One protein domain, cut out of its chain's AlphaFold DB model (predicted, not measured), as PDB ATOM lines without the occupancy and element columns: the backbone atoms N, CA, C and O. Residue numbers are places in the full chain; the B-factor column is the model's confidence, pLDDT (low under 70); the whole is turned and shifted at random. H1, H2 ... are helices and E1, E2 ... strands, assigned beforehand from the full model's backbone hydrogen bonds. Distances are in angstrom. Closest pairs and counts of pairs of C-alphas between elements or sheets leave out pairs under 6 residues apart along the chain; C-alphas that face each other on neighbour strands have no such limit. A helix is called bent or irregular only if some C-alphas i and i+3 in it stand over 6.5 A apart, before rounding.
ATOM      1  N   ILE A   4     -22.225 -13.274  15.487       95.25
ATOM      2  CA  ILE A   4     -22.365 -14.722  15.631       95.25
ATOM      3  C   ILE A   4     -23.785 -14.988  16.137       95.25
ATOM      4  O   ILE A   4     -24.255 -14.309  17.050       95.25
ATOM      5  N   ILE A   5     -24.492 -15.931  15.517       95.31
ATOM      6  CA  ILE A   5     -25.907 -16.196  15.803       95.31
ATOM      7  C   ILE A   5     -26.051 -17.609  16.349       95.31
ATOM      8  O   ILE A   5     -25.585 -18.558  15.725       95.31
ATOM      9  N   ILE A   6     -26.731 -17.734  17.486       95.88
ATOM     10  CA  ILE A   6     -27.120 -19.016  18.084       95.88
ATOM     11  C   ILE A   6     -28.631 -19.008  18.256       95.88
ATOM     12  O   ILE A   6     -29.194 -18.006  18.707       95.88
ATOM     13  N   LYS A   7     -29.296 -20.105  17.906       95.19
ATOM     14  CA  LYS A   7     -30.733 -20.241  18.135       95.19
ATOM     15  C   LYS A   7     -30.995 -20.816  19.520       95.19
ATOM     16  O   LYS A   7     -30.215 -21.633  20.004       95.19
ATOM     17  N   GLU A   8     -32.077 -20.386  20.164       95.31
ATOM     18  CA  GLU A   8     -32.458 -20.906  21.482       95.31
ATOM     19  C   GLU A   8     -32.611 -22.430  21.450       95.31
ATOM     20  O   GLU A   8     -32.089 -23.105  22.333       95.31
ATOM     21  N   GLU A   9     -33.228 -22.977  20.397       94.69
ATOM     22  CA  GLU A   9     -33.456 -24.419  20.264       94.69
ATOM     23  C   GLU A   9     -32.169 -25.258  20.217       94.69
ATOM     24  O   GLU A   9     -32.196 -26.436  20.567       94.69
ATOM     25  N   ASP A  10     -31.039 -24.661  19.830       95.56
ATOM     26  CA  ASP A  10     -29.755 -25.358  19.733       95.56
ATOM     27  C   ASP A  10     -29.028 -25.400  21.090       95.56
ATOM     28  O   ASP A  10     -28.134 -26.223  21.296       95.56
ATOM     29  N   ARG A  11     -29.394 -24.540  22.052       95.88
ATOM     30  CA  ARG A  11     -28.639 -24.365  23.305       95.88
ATOM     31  C   ARG A  11     -28.642 -25.612  24.180       95.88
ATOM     32  O   ARG A  11     -27.575 -26.070  24.579       95.88
ATOM     33  N   GLU A  12     -29.813 -26.151  24.503       96.25
ATOM     34  CA  GLU A  12     -29.902 -27.323  25.382       96.25
ATOM     35  C   GLU A  12     -29.259 -28.575  24.760       96.25
ATOM     36  O   GLU A  12     -28.437 -29.198  25.441       96.25
ATOM     37  N   PRO A  13     -29.517 -28.929  23.481       97.69
ATOM     38  CA  PRO A  13     -28.863 -30.072  22.846       97.69
ATOM     39  C   PRO A  13     -27.334 -29.955  22.816       97.69
ATOM     40  O   PRO A  13     -26.637 -30.920  23.136       97.69
ATOM     41  N   LEU A  14     -26.802 -28.773  22.482       97.19
ATOM     42  CA  LEU A  14     -25.354 -28.538  22.456       97.19
ATOM     43  C   LEU A  14     -24.745 -28.618  23.860       97.19
ATOM     44  O   LEU A  14     -23.685 -29.220  24.033       97.19
ATOM     45  N   GLN A  15     -25.425 -28.087  24.880       97.31
ATOM     46  CA  GLN A  15     -24.967 -28.195  26.266       97.31
ATOM     47  C   GLN A  15     -24.958 -29.645  26.747       97.31
ATOM     48  O   GLN A  15     -23.976 -30.082  27.349       97.31
ATOM     49  N   ALA A  16     -26.017 -30.403  26.461       97.62
ATOM     50  CA  ALA A  16     -26.100 -31.814  26.817       97.62
ATOM     51  C   ALA A  16     -24.976 -32.628  26.158       97.62
ATOM     52  O   ALA A  16     -24.333 -33.440  26.823       97.62
ATOM     53  N   TRP A  17     -24.690 -32.371  24.877       97.62
ATOM     54  CA  TRP A  17     -23.596 -33.021  24.159       97.62
ATOM     55  C   TRP A  17     -22.217 -32.645  24.715       97.62
ATOM     56  O   TRP A  17     -21.371 -33.514  24.931       97.62
ATOM     57  N   GLN A  18     -21.981 -31.360  24.992       95.56
ATOM     58  CA  GLN A  18     -20.708 -30.909  25.557       95.56
ATOM     59  C   GLN A  18     -20.472 -31.520  26.945       95.56
ATOM     60  O   GLN A  18     -19.360 -31.942  27.252       95.56
ATOM     61  N   ASN A  19     -21.524 -31.618  27.764       95.56
ATOM     62  CA  ASN A  19     -21.457 -32.225  29.092       95.56
ATOM     63  C   ASN A  19     -21.187 -33.735  29.030       95.56
ATOM     64  O   ASN A  19     -20.436 -34.247  29.855       95.56
ATOM     65  N   SER A  20     -21.787 -34.452  28.074       96.62
ATOM     66  CA  SER A  20     -21.623 -35.908  27.962       96.62
ATOM     67  C   SER A  20     -20.277 -36.321  27.366       96.62
ATOM     68  O   SER A  20     -19.747 -37.372  27.717       96.62
ATOM     69  N   THR A  21     -19.709 -35.500  26.481       94.56
ATOM     70  CA  THR A  21     -18.441 -35.799  25.796       94.56
ATOM     71  C   THR A  21     -17.225 -35.140  26.447       94.56
ATOM     72  O   THR A  21     -16.091 -35.565  26.212       94.56
ATOM     73  N   GLY A  22     -17.433 -34.062  27.209       90.56
ATOM     74  CA  GLY A  22     -16.356 -33.197  27.690       90.56
ATOM     75  C   GLY A  22     -15.549 -32.558  26.554       90.56
ATOM     76  O   GLY A  22     -14.384 -32.209  26.750       90.56
ATOM     77  N   ILE A  23     -16.100 -32.478  25.336       91.12
ATOM     78  CA  ILE A  23     -15.453 -31.847  24.179       91.12
ATOM     79  C   ILE A  23     -15.984 -30.417  24.054       91.12
ATOM     80  O   ILE A  23     -17.166 -30.257  23.763       91.12
ATOM     81  N   PRO A  24     -15.148 -29.378  24.240       92.62
ATOM     82  CA  PRO A  24     -15.597 -27.995  24.124       92.62
ATOM     83  C   PRO A  24     -16.091 -27.663  22.716       92.62
ATOM     84  O   PRO A  24     -15.453 -28.008  21.721       92.62
ATOM     85  N   ILE A  25     -17.227 -26.973  22.641       95.25
ATOM     86  CA  ILE A  25     -17.846 -26.549  21.387       95.25
ATOM     87  C   ILE A  25     -17.426 -25.115  21.072       95.25
ATOM     88  O   ILE A  25     -17.480 -24.229  21.928       95.25
ATOM     89  N   HIS A  26     -17.070 -24.876  19.812       94.81
ATOM     90  CA  HIS A  26     -16.918 -23.540  19.246       94.81
ATOM     91  C   HIS A  26     -17.927 -23.329  18.132       94.81
ATOM     92  O   HIS A  26     -18.178 -24.224  17.327       94.81
ATOM     93  N   ILE A  27     -18.503 -22.133  18.102       96.00
ATOM     94  CA  ILE A  27     -19.489 -21.738  17.104       96.00
ATOM     95  C   ILE A  27     -18.825 -20.727  16.194       96.00
ATOM     96  O   ILE A  27     -18.341 -19.694  16.657       96.00
ATOM     97  N   TRP A  28     -18.787 -21.054  14.907       95.69
ATOM     98  CA  TRP A  28     -18.188 -20.222  13.876       95.69
ATOM     99  C   TRP A  28     -19.272 -19.640  12.984       95.69
ATOM    100  O   TRP A  28     -20.187 -20.344  12.554       95.69
ATOM    101  N   HIS A  29     -19.159 -18.349  12.701       95.31
ATOM    102  CA  HIS A  29     -19.970 -17.678  11.700       95.31
ATOM    103  C   HIS A  29     -19.059 -17.232  10.564       95.31
ATOM    104  O   HIS A  29     -18.141 -16.439  10.778       95.31
ATOM    105  N   VAL A  30     -19.319 -17.763   9.373       92.69
ATOM    106  CA  VAL A  30     -18.522 -17.521   8.169       92.69
ATOM    107  C   VAL A  30     -19.261 -16.520   7.287       92.69
ATOM    108  O   VAL A  30     -20.418 -16.738   6.926       92.69
ATOM    109  N   PHE A  31     -18.595 -15.414   6.979       91.38
ATOM    110  CA  PHE A  31     -19.019 -14.403   6.016       91.38
ATOM    111  C   PHE A  31     -18.299 -14.639   4.678       91.38
ATOM    112  O   PHE A  31     -17.611 -15.640   4.503       91.38
ATOM    113  N   PHE A  32     -18.503 -13.748   3.709       91.00
ATOM    114  CA  PHE A  32     -17.917 -13.893   2.374       91.00
ATOM    115  C   PHE A  32     -16.379 -13.889   2.395       91.00
ATOM    116  O   PHE A  32     -15.753 -14.720   1.745       91.00
ATOM    117  N   ASP A  33     -15.792 -12.978   3.167       92.06
ATOM    118  CA  ASP A  33     -14.365 -12.651   3.189       92.06
ATOM    119  C   ASP A  33     -13.700 -12.878   4.555       92.06
ATOM    120  O   ASP A  33     -12.486 -12.760   4.678       92.06
ATOM    121  N   MET A  34     -14.470 -13.215   5.590       93.81
ATOM    122  CA  MET A  34     -13.969 -13.371   6.957       93.81
ATOM    123  C   MET A  34     -14.837 -14.314   7.784       93.81
ATOM    124  O   MET A  34     -15.978 -14.615   7.432       93.81
ATOM    125  N   ALA A  35     -14.323 -14.771   8.921       95.12
ATOM    126  CA  ALA A  35     -15.087 -15.564   9.872       95.12
ATOM    127  C   ALA A  35     -14.748 -15.187  11.311       95.12
ATOM    128  O   ALA A  35     -13.633 -14.777  11.628       95.12
ATOM    129  N   TYR A  36     -15.721 -15.390  12.197       96.62
ATOM    130  CA  TYR A  36     -15.568 -15.181  13.632       96.62
ATOM    131  C   TYR A  36     -15.975 -16.429  14.400       96.62
ATOM    132  O   TYR A  36     -16.902 -17.141  14.001       96.62
ATOM    133  N   GLY A  37     -15.308 -16.664  15.526       96.00
ATOM    134  CA  GLY A  37     -15.612 -17.755  16.440       96.00
ATOM    135  C   GLY A  37     -15.958 -17.268  17.841       96.00
ATOM    136  O   GLY A  37     -15.508 -16.216  18.280       96.00
ATOM    137  N   ILE A  38     -16.749 -18.047  18.570       96.31
ATOM    138  CA  ILE A  38     -16.978 -17.877  20.012       96.31
ATOM    139  C   ILE A  38     -17.022 -19.258  20.665       96.31
ATOM    140  O   ILE A  38     -17.488 -20.221  20.049       96.31
ATOM    141  N   SER A  39     -16.511 -19.386  21.891       95.62
ATOM    142  CA  SER A  39     -16.703 -20.628  22.643       95.62
ATOM    143  C   SER A  39     -18.162 -20.733  23.083       95.62
ATOM    144  O   SER A  39     -18.801 -19.739  23.440       95.62
ATOM    145  N   PHE A  40     -18.716 -21.940  23.071       96.44
ATOM    146  CA  PHE A  40     -20.097 -22.141  23.492       96.44
ATOM    147  C   PHE A  40     -20.301 -21.785  24.971       96.44
ATOM    148  O   PHE A  40     -21.317 -21.196  25.329       96.44
ATOM    149  N   ASN A  41     -19.300 -22.050  25.816       95.44
ATOM    150  CA  ASN A  41     -19.308 -21.647  27.223       95.44
ATOM    151  C   ASN A  41     -19.401 -20.131  27.394       95.44
ATOM    152  O   ASN A  41     -20.174 -19.660  28.228       95.44
ATOM    153  N   GLU A  42     -18.646 -19.376  26.597       96.06
ATOM    154  CA  GLU A  42     -18.687 -17.918  26.634       96.06
ATOM    155  C   GLU A  42     -20.038 -17.394  26.148       96.06
ATOM    156  O   GLU A  42     -20.653 -16.554  26.802       96.06
ATOM    157  N   ALA A  43     -20.572 -17.966  25.067       97.25
ATOM    158  CA  ALA A  43     -21.910 -17.628  24.597       97.25
ATOM    159  C   ALA A  43     -22.983 -17.883  25.676       97.25
ATOM    160  O   ALA A  43     -23.828 -17.023  25.930       97.25
ATOM    161  N   GLN A  44     -22.924 -19.028  26.366       97.12
ATOM    162  CA  GLN A  44     -23.830 -19.344  27.477       97.12
ATOM    163  C   GLN A  44     -23.647 -18.392  28.664       97.12
ATOM    164  O   GLN A  44     -24.641 -17.988  29.271       97.12
ATOM    165  N   ARG A  45     -22.404 -18.009  28.993       97.19
ATOM    166  CA  ARG A  45     -22.107 -17.023  30.041       97.19
ATOM    167  C   ARG A  45     -22.760 -15.679  29.726       97.19
ATOM    168  O   ARG A  45     -23.505 -15.169  30.556       97.19
ATOM    169  N   LEU A  46     -22.543 -15.159  28.519       97.38
ATOM    170  CA  LEU A  46     -23.089 -13.877  28.069       97.38
ATOM    171  C   LEU A  46     -24.623 -13.855  28.079       97.38
ATOM    172  O   LEU A  46     -25.213 -12.838  28.442       97.38
ATOM    173  N   ILE A  47     -25.271 -14.970  27.726       96.56
ATOM    174  CA  ILE A  47     -26.732 -15.094  27.832       96.56
ATOM    175  C   ILE A  47     -27.168 -15.097  29.301       96.56
ATOM    176  O   ILE A  47     -28.049 -14.331  29.685       96.56
ATOM    177  N   ARG A  48     -26.558 -15.952  30.132       96.62
ATOM    178  CA  ARG A  48     -26.931 -16.116  31.547       96.62
ATOM    179  C   ARG A  48     -26.762 -14.823  32.344       96.62
ATOM    180  O   ARG A  48     -27.565 -14.549  33.228       96.62
ATOM    181  N   GLU A  49     -25.731 -14.047  32.035       97.06
ATOM    182  CA  GLU A  49     -25.420 -12.780  32.707       97.06
ATOM    183  C   GLU A  49     -26.170 -11.579  32.104       97.06
ATOM    184  O   GLU A  49     -26.048 -10.465  32.602       97.06
ATOM    185  N   GLY A  50     -26.975 -11.789  31.056       95.25
ATOM    186  CA  GLY A  50     -27.804 -10.743  30.453       95.25
ATOM    187  C   GLY A  50     -27.050  -9.770  29.540       95.25
ATOM    188  O   GLY A  50     -27.635  -8.779  29.107       95.25
ATOM    189  N   TYR A  51     -25.789 -10.052  29.197       94.94
ATOM    190  CA  TYR A  51     -25.017  -9.268  28.222       94.94
ATOM    191  C   TYR A  51     -25.533  -9.432  26.786       94.94
ATOM    192  O   TYR A  51     -25.356  -8.531  25.963       94.94
ATOM    193  N   THR A  52     -26.205 -10.551  26.494       94.00
ATOM    194  CA  THR A  52     -26.893 -10.795  25.219       94.00
ATOM    195  C   THR A  52     -28.336 -11.214  25.481       94.00
ATOM    196  O   THR A  52     -28.592 -12.280  26.036       94.00
ATOM    197  N   LEU A  53     -29.291 -10.394  25.038       94.12
ATOM    198  CA  LEU A  53     -30.725 -10.666  25.171       94.12
ATOM    199  C   LEU A  53     -31.281 -11.402  23.938       94.12
ATOM    200  O   LEU A  53     -30.788 -11.198  22.822       94.12
ATOM    201  N   PRO A  54     -32.324 -12.235  24.103       94.62
ATOM    202  CA  PRO A  54     -32.945 -12.931  22.986       94.62
ATOM    203  C   PRO A  54     -33.668 -11.948  22.058       94.62
ATOM    204  O   PRO A  54     -34.409 -11.066  22.488       94.62
ATOM    205  N   THR A  55     -33.501 -12.147  20.755       93.44
ATOM    206  CA  THR A  55     -34.302 -11.513  19.707       93.44
ATOM    207  C   THR A  55     -35.379 -12.489  19.254       93.44
ATOM    208  O   THR A  55     -35.059 -13.559  18.734       93.44
ATOM    209  N   LYS A  56     -36.652 -12.119  19.408       92.12
ATOM    210  CA  LYS A  56     -37.775 -12.906  18.893       92.12
ATOM    211  C   LYS A  56     -38.018 -12.607  17.415       92.12
ATOM    212  O   LYS A  56     -38.081 -11.446  17.016       92.12
ATOM    213  N   GLN A  57     -38.182 -13.652  16.616       83.50
ATOM    214  CA  GLN A  57     -38.628 -13.580  15.230       83.50
ATOM    215  C   GLN A  57     -39.925 -14.362  15.073       83.50
ATOM    216  O   GLN A  57     -39.989 -15.555  15.375       83.50
ATOM    217  N   THR A  58     -40.956 -13.676  14.597       82.81
ATOM    218  CA  THR A  58     -42.287 -14.239  14.394       82.81
ATOM    219  C   THR A  58     -42.465 -14.566  12.916       82.81
ATOM    220  O   THR A  58     -42.368 -13.682  12.068       82.81
ATOM    221  N   PHE A  59     -42.721 -15.832  12.601       77.31
ATOM    222  CA  PHE A  59     -42.982 -16.304  11.244       77.31
ATOM    223  C   PHE A  59     -44.459 -16.658  11.110       77.31
ATOM    224  O   PHE A  59     -44.961 -17.510  11.846       77.31
ATOM    225  N   GLN A  60     -45.142 -16.031  10.157       76.00
ATOM    226  CA  GLN A  60     -46.517 -16.369   9.803       76.00
ATOM    227  C   GLN A  60     -46.519 -17.257   8.562       76.00
ATOM    228  O   GLN A  60     -46.031 -16.865   7.502       76.00
ATOM    229  N   ALA A  61     -47.067 -18.462   8.697       74.00
ATOM    230  CA  ALA A  61     -47.345 -19.310   7.549       74.00
ATOM    231  C   ALA A  61     -48.622 -18.828   6.829       74.00
ATOM    232  O   ALA A  61     -49.543 -18.347   7.496       74.00
ATOM    233  N   PRO A  62     -48.752 -19.039   5.503       68.75
ATOM    234  CA  PRO A  62     -49.965 -18.700   4.747       68.75
ATOM    235  C   PRO A  62     -51.262 -19.314   5.310       68.75
ATOM    236  O   PRO A  62     -52.343 -18.785   5.083       68.75
ATOM    237  N   GLY A  63     -51.161 -20.413   6.071       67.69
ATOM    238  CA  GLY A  63     -52.279 -21.079   6.753       67.69
ATOM    239  C   GLY A  63     -52.606 -20.561   8.162       67.69
ATOM    240  O   GLY A  63     -53.336 -21.231   8.885       67.69
ATOM    241  N   GLY A  64     -52.041 -19.428   8.597       70.44
ATOM    242  CA  GLY A  64     -52.357 -18.779   9.881       70.44
ATOM    243  C   GLY A  64     -51.571 -19.281  11.100       70.44
ATOM    244  O   GLY A  64     -51.601 -18.646  12.153       70.44
ATOM    245  N   ALA A  65     -50.817 -20.377  10.974       71.75
ATOM    246  CA  ALA A  65     -49.907 -20.821  12.027       71.75
ATOM    247  C   ALA A  65     -48.783 -19.791  12.217       71.75
ATOM    248  O   ALA A  65     -48.034 -19.486  11.285       71.75
ATOM    249  N   THR A  66     -48.670 -19.262  13.434       76.88
ATOM    250  CA  THR A  66     -47.595 -18.351  13.827       76.88
ATOM    251  C   THR A  66     -46.566 -19.137  14.629       76.88
ATOM    252  O   THR A  66     -46.911 -19.762  15.628       76.88
ATOM    253  N   THR A  67     -45.307 -19.125  14.190       79.38
ATOM    254  CA  THR A  67     -44.193 -19.725  14.938       79.38
ATOM    255  C   THR A  67     -43.268 -18.626  15.443       79.38
ATOM    256  O   THR A  67     -42.906 -17.720  14.695       79.38
ATOM    257  N   GLU A  68     -42.898 -18.688  16.721       83.31
ATOM    258  CA  GLU A  68     -41.878 -17.817  17.308       83.31
ATOM    259  C   GLU A  68     -40.550 -18.568  17.370       83.31
ATOM    260  O   GLU A  68     -40.497 -19.709  17.832       83.31
ATOM    261  N   LYS A  69     -39.472 -17.923  16.922       87.88
ATOM    262  CA  LYS A  69     -38.099 -18.394  17.126       87.88
ATOM    263  C   LYS A  69     -37.306 -17.347  17.887       87.88
ATOM    264  O   LYS A  69     -37.374 -16.161  17.559       87.88
ATOM    265  N   SER A  70     -36.540 -17.788  18.874       93.88
ATOM    266  CA  SER A  70     -35.656 -16.929  19.661       93.88
ATOM    267  C   SER A  70     -34.215 -17.119  19.205       93.88
ATOM    268  O   SER A  70     -33.730 -18.243  19.102       93.88
ATOM    269  N   LEU A  71     -33.529 -16.014  18.925       94.88
ATOM    270  CA  LEU A  71     -32.145 -15.992  18.455       94.88
ATOM    271  C   LEU A  71     -31.298 -15.100  19.362       94.88
ATOM    272  O   LEU A  71     -31.732 -14.013  19.736       94.88
ATOM    273  N   TYR A  72     -30.061 -15.498  19.629       96.25
ATOM    274  CA  TYR A  72     -29.054 -14.662  20.280       96.25
ATOM    275  C   TYR A  72     -28.043 -14.188  19.253       96.25
ATOM    276  O   TYR A  72     -27.529 -14.984  18.466       96.25
ATOM    277  N   LYS A  73     -27.760 -12.886  19.266       96.06
ATOM    278  CA  LYS A  73     -26.792 -12.244  18.375       96.06
ATOM    279  C   LYS A  73     -25.639 -11.713  19.206       96.06
ATOM    280  O   LYS A  73     -25.801 -10.746  19.942       96.06
ATOM    281  N   PHE A  74     -24.484 -12.341  19.072       96.19
ATOM    282  CA  PHE A  74     -23.266 -11.934  19.753       96.19
ATOM    283  C   PHE A  74     -22.483 -11.006  18.835       96.19
ATOM    284  O   PHE A  74     -22.174 -11.364  17.695       96.19
ATOM    285  N   TYR A  75     -22.166  -9.810  19.322       92.94
ATOM    286  CA  TYR A  75     -21.223  -8.937  18.637       92.94
ATOM    287  C   TYR A  75     -19.850  -9.603  18.570       92.94
ATOM    288  O   TYR A  75     -19.425 -10.255  19.522       92.94
ATOM    289  N   TYR A  76     -19.150  -9.424  17.451       89.12
ATOM    290  CA  TYR A  76     -17.872 -10.092  17.186       89.12
ATOM    291  C   TYR A  76     -16.803  -9.840  18.260       89.12
ATOM    292  O   TYR A  76     -15.943 -10.688  18.454       89.12
ATOM    293  N   HIS A  77     -16.873  -8.720  18.991       90.50
ATOM    294  CA  HIS A  77     -15.929  -8.396  20.066       90.50
ATOM    295  C   HIS A  77     -16.043  -9.325  21.286       90.50
ATOM    296  O   HIS A  77     -15.156  -9.329  22.130       90.50
ATOM    297  N   TYR A  78     -17.146 -10.073  21.416       93.56
ATOM    298  CA  TYR A  78     -17.280 -11.145  22.407       93.56
ATOM    299  C   TYR A  78     -16.667 -12.469  21.931       93.56
ATOM    300  O   TYR A  78     -16.507 -13.399  22.716       93.56
ATOM    301  N   GLY A  79     -16.389 -12.575  20.635       93.94
ATOM    302  CA  GLY A  79     -15.707 -13.705  20.034       93.94
ATOM    303  C   GLY A  79     -14.246 -13.388  19.736       93.94
ATOM    304  O   GLY A  79     -13.639 -12.484  20.306       93.94
ATOM    305  N   TYR A  80     -13.699 -14.141  18.796       95.06
ATOM    306  CA  TYR A  80     -12.380 -13.943  18.224       95.06
ATOM    307  C   TYR A  80     -12.478 -13.938  16.700       95.06
ATOM    308  O   TYR A  80     -13.344 -14.596  16.111       95.06
ATOM    309  N   SER A  81     -11.582 -13.188  16.062       95.56
ATOM    310  CA  SER A  81     -11.372 -13.287  14.621       95.56
ATOM    311  C   SER A  81     -10.827 -14.676  14.301       95.56
ATOM    312  O   SER A  81      -9.837 -15.087  14.901       95.56
ATOM    313  N   LEU A  82     -11.508 -15.426  13.433       96.19
ATOM    314  CA  LEU A  82     -11.137 -16.805  13.107       96.19
ATOM    315  C   LEU A  82     -10.210 -16.854  11.894       96.19
ATOM    316  O   LEU A  82      -9.203 -17.555  11.928       96.19
ATOM    317  N   SER A  83     -10.583 -16.172  10.814       96.19
ATOM    318  CA  SER A  83      -9.899 -16.281   9.527       96.19
ATOM    319  C   SER A  83     -10.323 -15.179   8.569       96.19
ATOM    320  O   SER A  83     -11.481 -14.762   8.617       96.19
ATOM    321  N   ASP A  84      -9.453 -14.862   7.615       96.38
ATOM    322  CA  ASP A  84      -9.776 -14.065   6.427       96.38
ATOM    323  C   ASP A  84      -9.693 -14.930   5.161       96.38
ATOM    324  O   ASP A  84      -8.968 -15.933   5.114       96.38
ATOM    325  N   ALA A  85     -10.446 -14.555   4.129       94.94
ATOM    326  CA  ALA A  85     -10.361 -15.168   2.815       94.94
ATOM    327  C   ALA A  85      -9.021 -14.817   2.154       94.94
ATOM    328  O   ALA A  85      -8.648 -13.652   2.033       94.94
ATOM    329  N   VAL A  86      -8.304 -15.845   1.707       96.38
ATOM    330  CA  VAL A  86      -7.112 -15.707   0.855       96.38
ATOM    331  C   VAL A  86      -7.449 -15.914  -0.619       96.38
ATOM    332  O   VAL A  86      -6.719 -15.452  -1.492       96.38
ATOM    333  N   GLU A  87      -8.575 -16.571  -0.890       95.81
ATOM    334  CA  GLU A  87      -9.179 -16.684  -2.211       95.81
ATOM    335  C   GLU A  87     -10.694 -16.519  -2.058       95.81
ATOM    336  O   GLU A  87     -11.327 -17.241  -1.278       95.81
ATOM    337  N   GLU A  88     -11.268 -15.548  -2.770       93.12
ATOM    338  CA  GLU A  88     -12.700 -15.259  -2.699       93.12
ATOM    339  C   GLU A  88     -13.528 -16.428  -3.253       93.12
ATOM    340  O   GLU A  88     -13.231 -16.950  -4.332       93.12
ATOM    341  N   PRO A  89     -14.609 -16.833  -2.566       94.12
ATOM    342  CA  PRO A  89     -15.498 -17.840  -3.108       94.12
ATOM    343  C   PRO A  89     -16.307 -17.284  -4.283       94.12
ATOM    344  O   PRO A  89     -16.714 -16.123  -4.317       94.12
ATOM    345  N   ARG A  90     -16.673 -18.158  -5.220       94.25
ATOM    346  CA  ARG A  90     -17.675 -17.840  -6.242       94.25
ATOM    347  C   ARG A  90     -19.065 -17.792  -5.614       94.25
ATOM    348  O   ARG A  90     -19.447 -18.698  -4.873       94.25
ATOM    349  N   LEU A  91     -19.844 -16.775  -5.979       94.06
ATOM    350  CA  LEU A  91     -21.254 -16.645  -5.611       94.06
ATOM    351  C   LEU A  91     -22.129 -17.385  -6.628       94.06
ATOM    352  O   LEU A  91     -22.312 -16.927  -7.755       94.06
ATOM    353  N   VAL A  92     -22.680 -18.529  -6.232       95.75
ATOM    354  CA  VAL A  92     -23.541 -19.358  -7.082       95.75
ATOM    355  C   VAL A  92     -24.974 -19.293  -6.570       95.75
ATOM    356  O   VAL A  92     -25.249 -19.625  -5.418       95.75
ATOM    357  N   ALA A  93     -25.907 -18.881  -7.427       94.69
ATOM    358  CA  ALA A  93     -27.326 -18.955  -7.106       94.69
ATOM    359  C   ALA A  93     -27.761 -20.426  -7.034       94.69
ATOM    360  O   ALA A  93     -27.578 -21.188  -7.984       94.69
ATOM    361  N   LYS A  94     -28.346 -20.823  -5.905       95.12
ATOM    362  CA  LYS A  94     -28.956 -22.140  -5.706       95.12
ATOM    363  C   LYS A  94     -30.385 -21.970  -5.202       95.12
ATOM    364  O   LYS A  94     -30.800 -20.890  -4.784       95.12
ATOM    365  N   SER A  95     -31.159 -23.045  -5.251       94.31
ATOM    366  CA  SER A  95     -32.526 -23.054  -4.742       94.31
ATOM    367  C   SER A  95     -32.845 -24.359  -4.039       94.31
ATOM    368  O   SER A  95     -32.380 -25.423  -4.445       94.31
ATOM    369  N   ILE A  96     -33.667 -24.269  -2.999       92.56
ATOM    370  CA  ILE A  96     -34.326 -25.423  -2.392       92.56
ATOM    371  C   ILE A  96     -35.775 -25.399  -2.864       92.56
ATOM    372  O   ILE A  96     -36.456 -24.390  -2.691       92.56
ATOM    373  N   THR A  97     -36.238 -26.494  -3.457       92.12
ATOM    374  CA  THR A  97     -37.647 -26.664  -3.820       92.12
ATOM    375  C   THR A  97     -38.301 -27.583  -2.801       92.12
ATOM    376  O   THR A  97     -37.836 -28.706  -2.596       92.12
ATOM    377  N   ASP A  98     -39.349 -27.108  -2.129       87.12
ATOM    378  CA  ASP A  98     -40.111 -27.941  -1.202       87.12
ATOM    379  C   ASP A  98     -41.065 -28.896  -1.950       87.12
ATOM    380  O   ASP A  98     -41.325 -28.763  -3.148       87.12
ATOM    381  N   LYS A  99     -41.617 -29.876  -1.228       87.06
ATOM    382  CA  LYS A  99     -42.577 -30.858  -1.769       87.06
ATOM    383  C   LYS A  99     -43.884 -30.246  -2.304       87.06
ATOM    384  O   LYS A  99     -44.629 -30.939  -2.986       87.06
ATOM    385  N   ASN A 100     -44.174 -28.990  -1.967       86.88
ATOM    386  CA  ASN A 100     -45.355 -28.251  -2.408       86.88
ATOM    387  C   ASN A 100     -45.044 -27.341  -3.613       86.88
ATOM    388  O   ASN A 100     -45.923 -26.611  -4.064       86.88
ATOM    389  N   GLY A 101     -43.811 -27.375  -4.135       86.69
ATOM    390  CA  GLY A 101     -43.369 -26.567  -5.268       86.69
ATOM    391  C   GLY A 101     -42.890 -25.158  -4.906       86.69
ATOM    392  O   GLY A 101     -42.571 -24.392  -5.815       86.69
ATOM    393  N   HIS A 102     -42.794 -24.790  -3.621       87.00
ATOM    394  CA  HIS A 102     -42.213 -23.502  -3.239       87.00
ATOM    395  C   HIS A 102     -40.702 -23.510  -3.448       87.00
ATOM    396  O   HIS A 102     -40.005 -24.437  -3.034       87.00
ATOM    397  N   ILE A 103     -40.197 -22.438  -4.053       89.75
ATOM    398  CA  ILE A 103     -38.778 -22.251  -4.340       89.75
ATOM    399  C   ILE A 103     -38.211 -21.241  -3.346       89.75
ATOM    400  O   ILE A 103     -38.640 -20.089  -3.309       89.75
ATOM    401  N   LEU A 104     -37.217 -21.668  -2.570       90.25
ATOM    402  CA  LEU A 104     -36.410 -20.803  -1.718       90.25
ATOM    403  C   LEU A 104     -35.042 -20.579  -2.384       90.25
ATOM    404  O   LEU A 104     -34.180 -21.461  -2.298       90.25
ATOM    405  N   PRO A 105     -34.829 -19.445  -3.075       93.38
ATOM    406  CA  PRO A 105     -33.527 -19.107  -3.636       93.38
ATOM    407  C   PRO A 105     -32.554 -18.677  -2.531       93.38
ATOM    408  O   PRO A 105     -32.941 -18.023  -1.563       93.38
ATOM    409  N   TYR A 106     -31.280 -19.021  -2.688       92.44
ATOM    410  CA  TYR A 106     -30.199 -18.609  -1.797       92.44
ATOM    411  C   TYR A 106     -28.875 -18.494  -2.563       92.44
ATOM    412  O   TYR A 106     -28.708 -19.053  -3.648       92.44
ATOM    413  N   VAL A 107     -27.924 -17.754  -1.995       92.62
ATOM    414  CA  VAL A 107     -26.561 -17.652  -2.530       92.62
ATOM    415  C   VAL A 107     -25.689 -18.694  -1.846       92.62
ATOM    416  O   VAL A 107     -25.712 -18.828  -0.623       92.62
ATOM    417  N   HIS A 108     -24.928 -19.437  -2.637       92.69
ATOM    418  CA  HIS A 108     -23.993 -20.447  -2.175       92.69
ATOM    419  C   HIS A 108     -22.566 -20.034  -2.527       92.69
ATOM    420  O   HIS A 108     -22.304 -19.602  -3.647       92.69
ATOM    421  N   PHE A 109     -21.654 -20.158  -1.567       91.88
ATOM    422  CA  PHE A 109     -20.239 -19.845  -1.742       91.88
ATOM    423  C   PHE A 109     -19.492 -21.117  -2.162       91.88
ATOM    424  O   PHE A 109     -19.549 -22.119  -1.451       91.88
ATOM    425  N   GLU A 110     -18.808 -21.093  -3.310       93.56
ATOM    426  CA  GLU A 110     -18.042 -22.237  -3.833       93.56
ATOM    427  C   GLU A 110     -16.570 -21.891  -4.051       93.56
ATOM    428  O   GLU A 110     -16.256 -20.855  -4.631       93.56
ATOM    429  N   ASN A 111     -15.675 -22.819  -3.700       92.31
ATOM    430  CA  ASN A 111     -14.234 -22.764  -3.991       92.31
ATOM    431  C   ASN A 111     -13.468 -21.577  -3.371       92.31
ATOM    432  O   ASN A 111     -12.458 -21.171  -3.925       92.31
ATOM    433  N   GLY A 112     -13.921 -21.028  -2.242       90.50
ATOM    434  CA  GLY A 112     -13.127 -20.060  -1.479       90.50
ATOM    435  C   GLY A 112     -12.096 -20.749  -0.587       90.50
ATOM    436  O   GLY A 112     -12.301 -21.887  -0.151       90.50
ATOM    437  N   ILE A 113     -11.013 -20.042  -0.275       95.25
ATOM    438  CA  ILE A 113      -9.997 -20.491   0.681       95.25
ATOM    439  C   ILE A 113      -9.895 -19.450   1.788       95.25
ATOM    440  O   ILE A 113      -9.786 -18.254   1.521       95.25
ATOM    441  N   MET A 114      -9.897 -19.912   3.036       94.94
ATOM    442  CA  MET A 114      -9.693 -19.067   4.208       94.94
ATOM    443  C   MET A 114      -8.431 -19.484   4.955       94.94
ATOM    444  O   MET A 114      -8.158 -20.677   5.102       94.94
ATOM    445  N   SER A 115      -7.686 -18.499   5.452       97.19
ATOM    446  CA  SER A 115      -6.537 -18.724   6.327       97.19
ATOM    447  C   SER A 115      -6.931 -18.443   7.767       97.19
ATOM    448  O   SER A 115      -7.278 -17.313   8.108       97.19
ATOM    449  N   ILE A 116      -6.862 -19.468   8.617       96.69
ATOM    450  CA  ILE A 116      -7.100 -19.321  10.056       96.69
ATOM    451  C   ILE A 116      -5.973 -18.482  10.663       96.69
ATOM    452  O   ILE A 116      -4.799 -18.720  10.380       96.69
ATOM    453  N   HIS A 117      -6.334 -17.498  11.485       97.06
ATOM    454  CA  HIS A 117      -5.379 -16.653  12.204       97.06
ATOM    455  C   HIS A 117      -4.607 -17.466  13.253       97.06
ATOM    456  O   HIS A 117      -5.162 -18.371  13.882       97.06
ATOM    457  N   GLU A 118      -3.333 -17.143  13.482       96.25
ATOM    458  CA  GLU A 118      -2.516 -17.848  14.486       96.25
ATOM    459  C   GLU A 118      -3.083 -17.673  15.901       96.25
ATOM    460  O   GLU A 118      -3.081 -18.612  16.697       96.25
ATOM    461  N   GLU A 119      -3.653 -16.509  16.209       94.19
ATOM    462  CA  GLU A 119      -4.348 -16.246  17.468       94.19
ATOM    463  C   GLU A 119      -5.537 -17.194  17.656       94.19
ATOM    464  O   GLU A 119      -5.713 -17.772  18.730       94.19
ATOM    465  N   ALA A 120      -6.318 -17.421  16.596       95.06
ATOM    466  CA  ALA A 120      -7.422 -18.370  16.627       95.06
ATOM    467  C   ALA A 120      -6.921 -19.810  16.800       95.06
ATOM    468  O   ALA A 120      -7.482 -20.569  17.591       95.06
ATOM    469  N   LEU A 121      -5.830 -20.184  16.122       94.56
ATOM    470  CA  LEU A 121      -5.191 -21.487  16.319       94.56
ATOM    471  C   LEU A 121      -4.715 -21.673  17.760       94.56
ATOM    472  O   LEU A 121      -4.864 -22.768  18.299       94.56
ATOM    473  N   ASN A 122      -4.182 -20.633  18.399       93.38
ATOM    474  CA  ASN A 122      -3.759 -20.693  19.797       93.38
ATOM    475  C   ASN A 122      -4.947 -20.937  20.731       93.38
ATOM    476  O   ASN A 122      -4.883 -21.873  21.524       93.38
ATOM    477  N   ILE A 123      -6.061 -20.218  20.549       91.38
ATOM    478  CA  ILE A 123      -7.309 -20.464  21.295       91.38
ATOM    479  C   ILE A 123      -7.747 -21.929  21.138       91.38
ATOM    480  O   ILE A 123      -8.002 -22.623  22.120       91.38
ATOM    481  N   LEU A 124      -7.785 -22.438  19.900       89.19
ATOM    482  CA  LEU A 124      -8.189 -23.819  19.610       89.19
ATOM    483  C   LEU A 124      -7.206 -24.861  20.187       89.19
ATOM    484  O   LEU A 124      -7.618 -25.951  20.591       89.19
ATOM    485  N   ARG A 125      -5.907 -24.544  20.249       89.69
ATOM    486  CA  ARG A 125      -4.854 -25.412  20.807       89.69
ATOM    487  C   ARG A 125      -4.861 -25.435  22.335       89.69
ATOM    488  O   ARG A 125      -4.682 -26.512  22.901       89.69
ATOM    489  N   GLU A 126      -5.081 -24.303  23.003       85.38
ATOM    490  CA  GLU A 126      -5.196 -24.229  24.470       85.38
ATOM    491  C   GLU A 126      -6.278 -25.182  24.985       85.38
ATOM    492  O   GLU A 126      -6.081 -25.906  25.958       85.38
ATOM    493  N   ILE A 127      -7.378 -25.286  24.244       72.19
ATOM    494  CA  ILE A 127      -8.501 -26.174  24.550       72.19
ATOM    495  C   ILE A 127      -8.125 -27.650  24.454       72.19
ATOM    496  O   ILE A 127      -8.552 -28.456  25.281       72.19
ATOM    497  N   ARG A 128      -7.308 -28.020  23.460       69.00
ATOM    498  CA  ARG A 128      -6.773 -29.384  23.357       69.00
ATOM    499  C   ARG A 128      -5.947 -29.736  24.595       69.00
ATOM    500  O   ARG A 128      -5.993 -30.875  25.047       69.00
ATOM    501  N   ASN A 129      -5.207 -28.767  25.127       64.69
ATOM    502  CA  ASN A 129      -4.275 -28.968  26.233       64.69
ATOM    503  C   ASN A 129      -4.944 -28.847  27.618       64.69
ATOM    504  O   ASN A 129      -4.430 -29.411  28.575       64.69
ATOM    505  N   ALA A 130      -6.111 -28.202  27.729       59.25
ATOM    506  CA  ALA A 130      -6.928 -28.162  28.950       59.25
ATOM    507  C   ALA A 130      -7.565 -29.522  29.325       59.25
ATOM    508  O   ALA A 130      -8.257 -29.626  30.335       59.25
ATOM    509  N   LYS A 131      -7.336 -30.569  28.517       53.44
ATOM    510  CA  LYS A 131      -7.614 -31.979  28.847       53.44
ATOM    511  C   LYS A 131      -6.455 -32.682  29.587       53.44
ATOM    512  O   LYS A 131      -6.454 -33.910  29.641       53.44
TER     513      LYS A 131
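Overview. This is residues 4 to 131 of the 132 residues of an uncharacterized protein of Gloeomargarita lithophora Alchichica-D10 (UniProt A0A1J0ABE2). The model is an open C: a curled wall of four strands, E2, E3, E6 and E9, with two long hairpin arms, E4 with E5 and E7 with E8, reaching away from its two ends toward the same side and leaving a gap between them. H3 covers part of the wall on the side away from the arms, H2 sits where the E4 and E5 arm meets the wall, H1 runs off from the same arm, and E1 lies inside the C, between E5 and the wall. The printed part has 128 residues, with three named helices and nine named strands in the order E1 H1 E2 E3 H2 E4 E5 E6 E7 E8 E9 H3, and its class is mixed, helices and strands. The three sheets, in the orders E2 E3 E6 E9, E1 E5 E4 and E7 E8, are antiparallel. The whole is loose, with a radius of gyration of the C-alphas of 17.7 A and spans of 51 by 38 by 27 A.

Arrangement. E1, residues 4 to 7, is the antiparallel neighbour of E5, residues 66 to 75, with N 6 and O 72 within hydrogen-bond range at 3.0 A. H1, residues 8 to 21, only grazes this sheet with its residues 8 to 10; its closest C-alphas to E5 are those of Glu 8 and Ser 70, 5.4 A apart. E2, residues 26 to 30, touches E1, the closest C-alphas being those of Ile 4 and His 29, 5.5 A apart. E2 forms a hairpin with E3, residues 34 to 39, with N 29 and O 36 at 2.9 A. H2, residues 40 to 48, is over E5 and runs across the strands, at 75 degrees to E5 on the local plane. H1 and H2 are near each other, with 9 pairs of C-alphas within 10 A. E4, residues 55 to 60, forms a hairpin with E5, with N 57 and O 69 at 2.8 A; E5 is staggered, pairing with E4 over residues 66 to 71 and with E1 over 71 to 74. E6, residues 80 to 87, is the antiparallel neighbour of E3, with N 35 and O 83 at 2.9 A. E7, residues 90 to 97, and E8, residues 103 to 110, form a hairpin, with N 94 and O 106 at 2.9 A; E5 is apart from both. E8 runs on into E9, residues 113 to 116, at 67 degrees, and E9 pairs with E6, with N 86 and O 113 at 2.8 A. H3, residues 118 to 129, is on the four-stranded sheet at a height of 10.4 A; the closest C-alphas of H3 and E6 are those of Ala 120 and Leu 82, 5.4 A apart. Every O i to N i+4 pair is within hydrogen-bond range in H2, against 8 of 10 in H1 and 7 of 8 in H3.

Along the chain. E1 begins at C-alpha 4, (-22.365, -14.722, 15.631). H1 is 20.9 A long and only just irregular, with C-alphas 9 and 12 at 6.9 A. E5, the longest strand, measures 28.4 A, from (-47.595, -18.351, 13.827) at C-alpha 66. E7 measures 22.0 A, E6 20.9 A, E8 20.7 A, E3 17.5 A, E4 16.5 A and H3 16.3 A; E2, H2, E1 and E9 are shorter. H3 ends at C-alpha 129, (-4.275, -28.968, 26.233).

Size, cuts and confidence. The two C-alphas farthest apart are those of Gly 63 and Asn 129, 52.4 A. The printed part has no cut. No link is long; that from H2 to E4 is short and the others are tight. The mean pLDDT of the printed part is 91.2, and residues 62 to 63 and 128 to 131 are under 70.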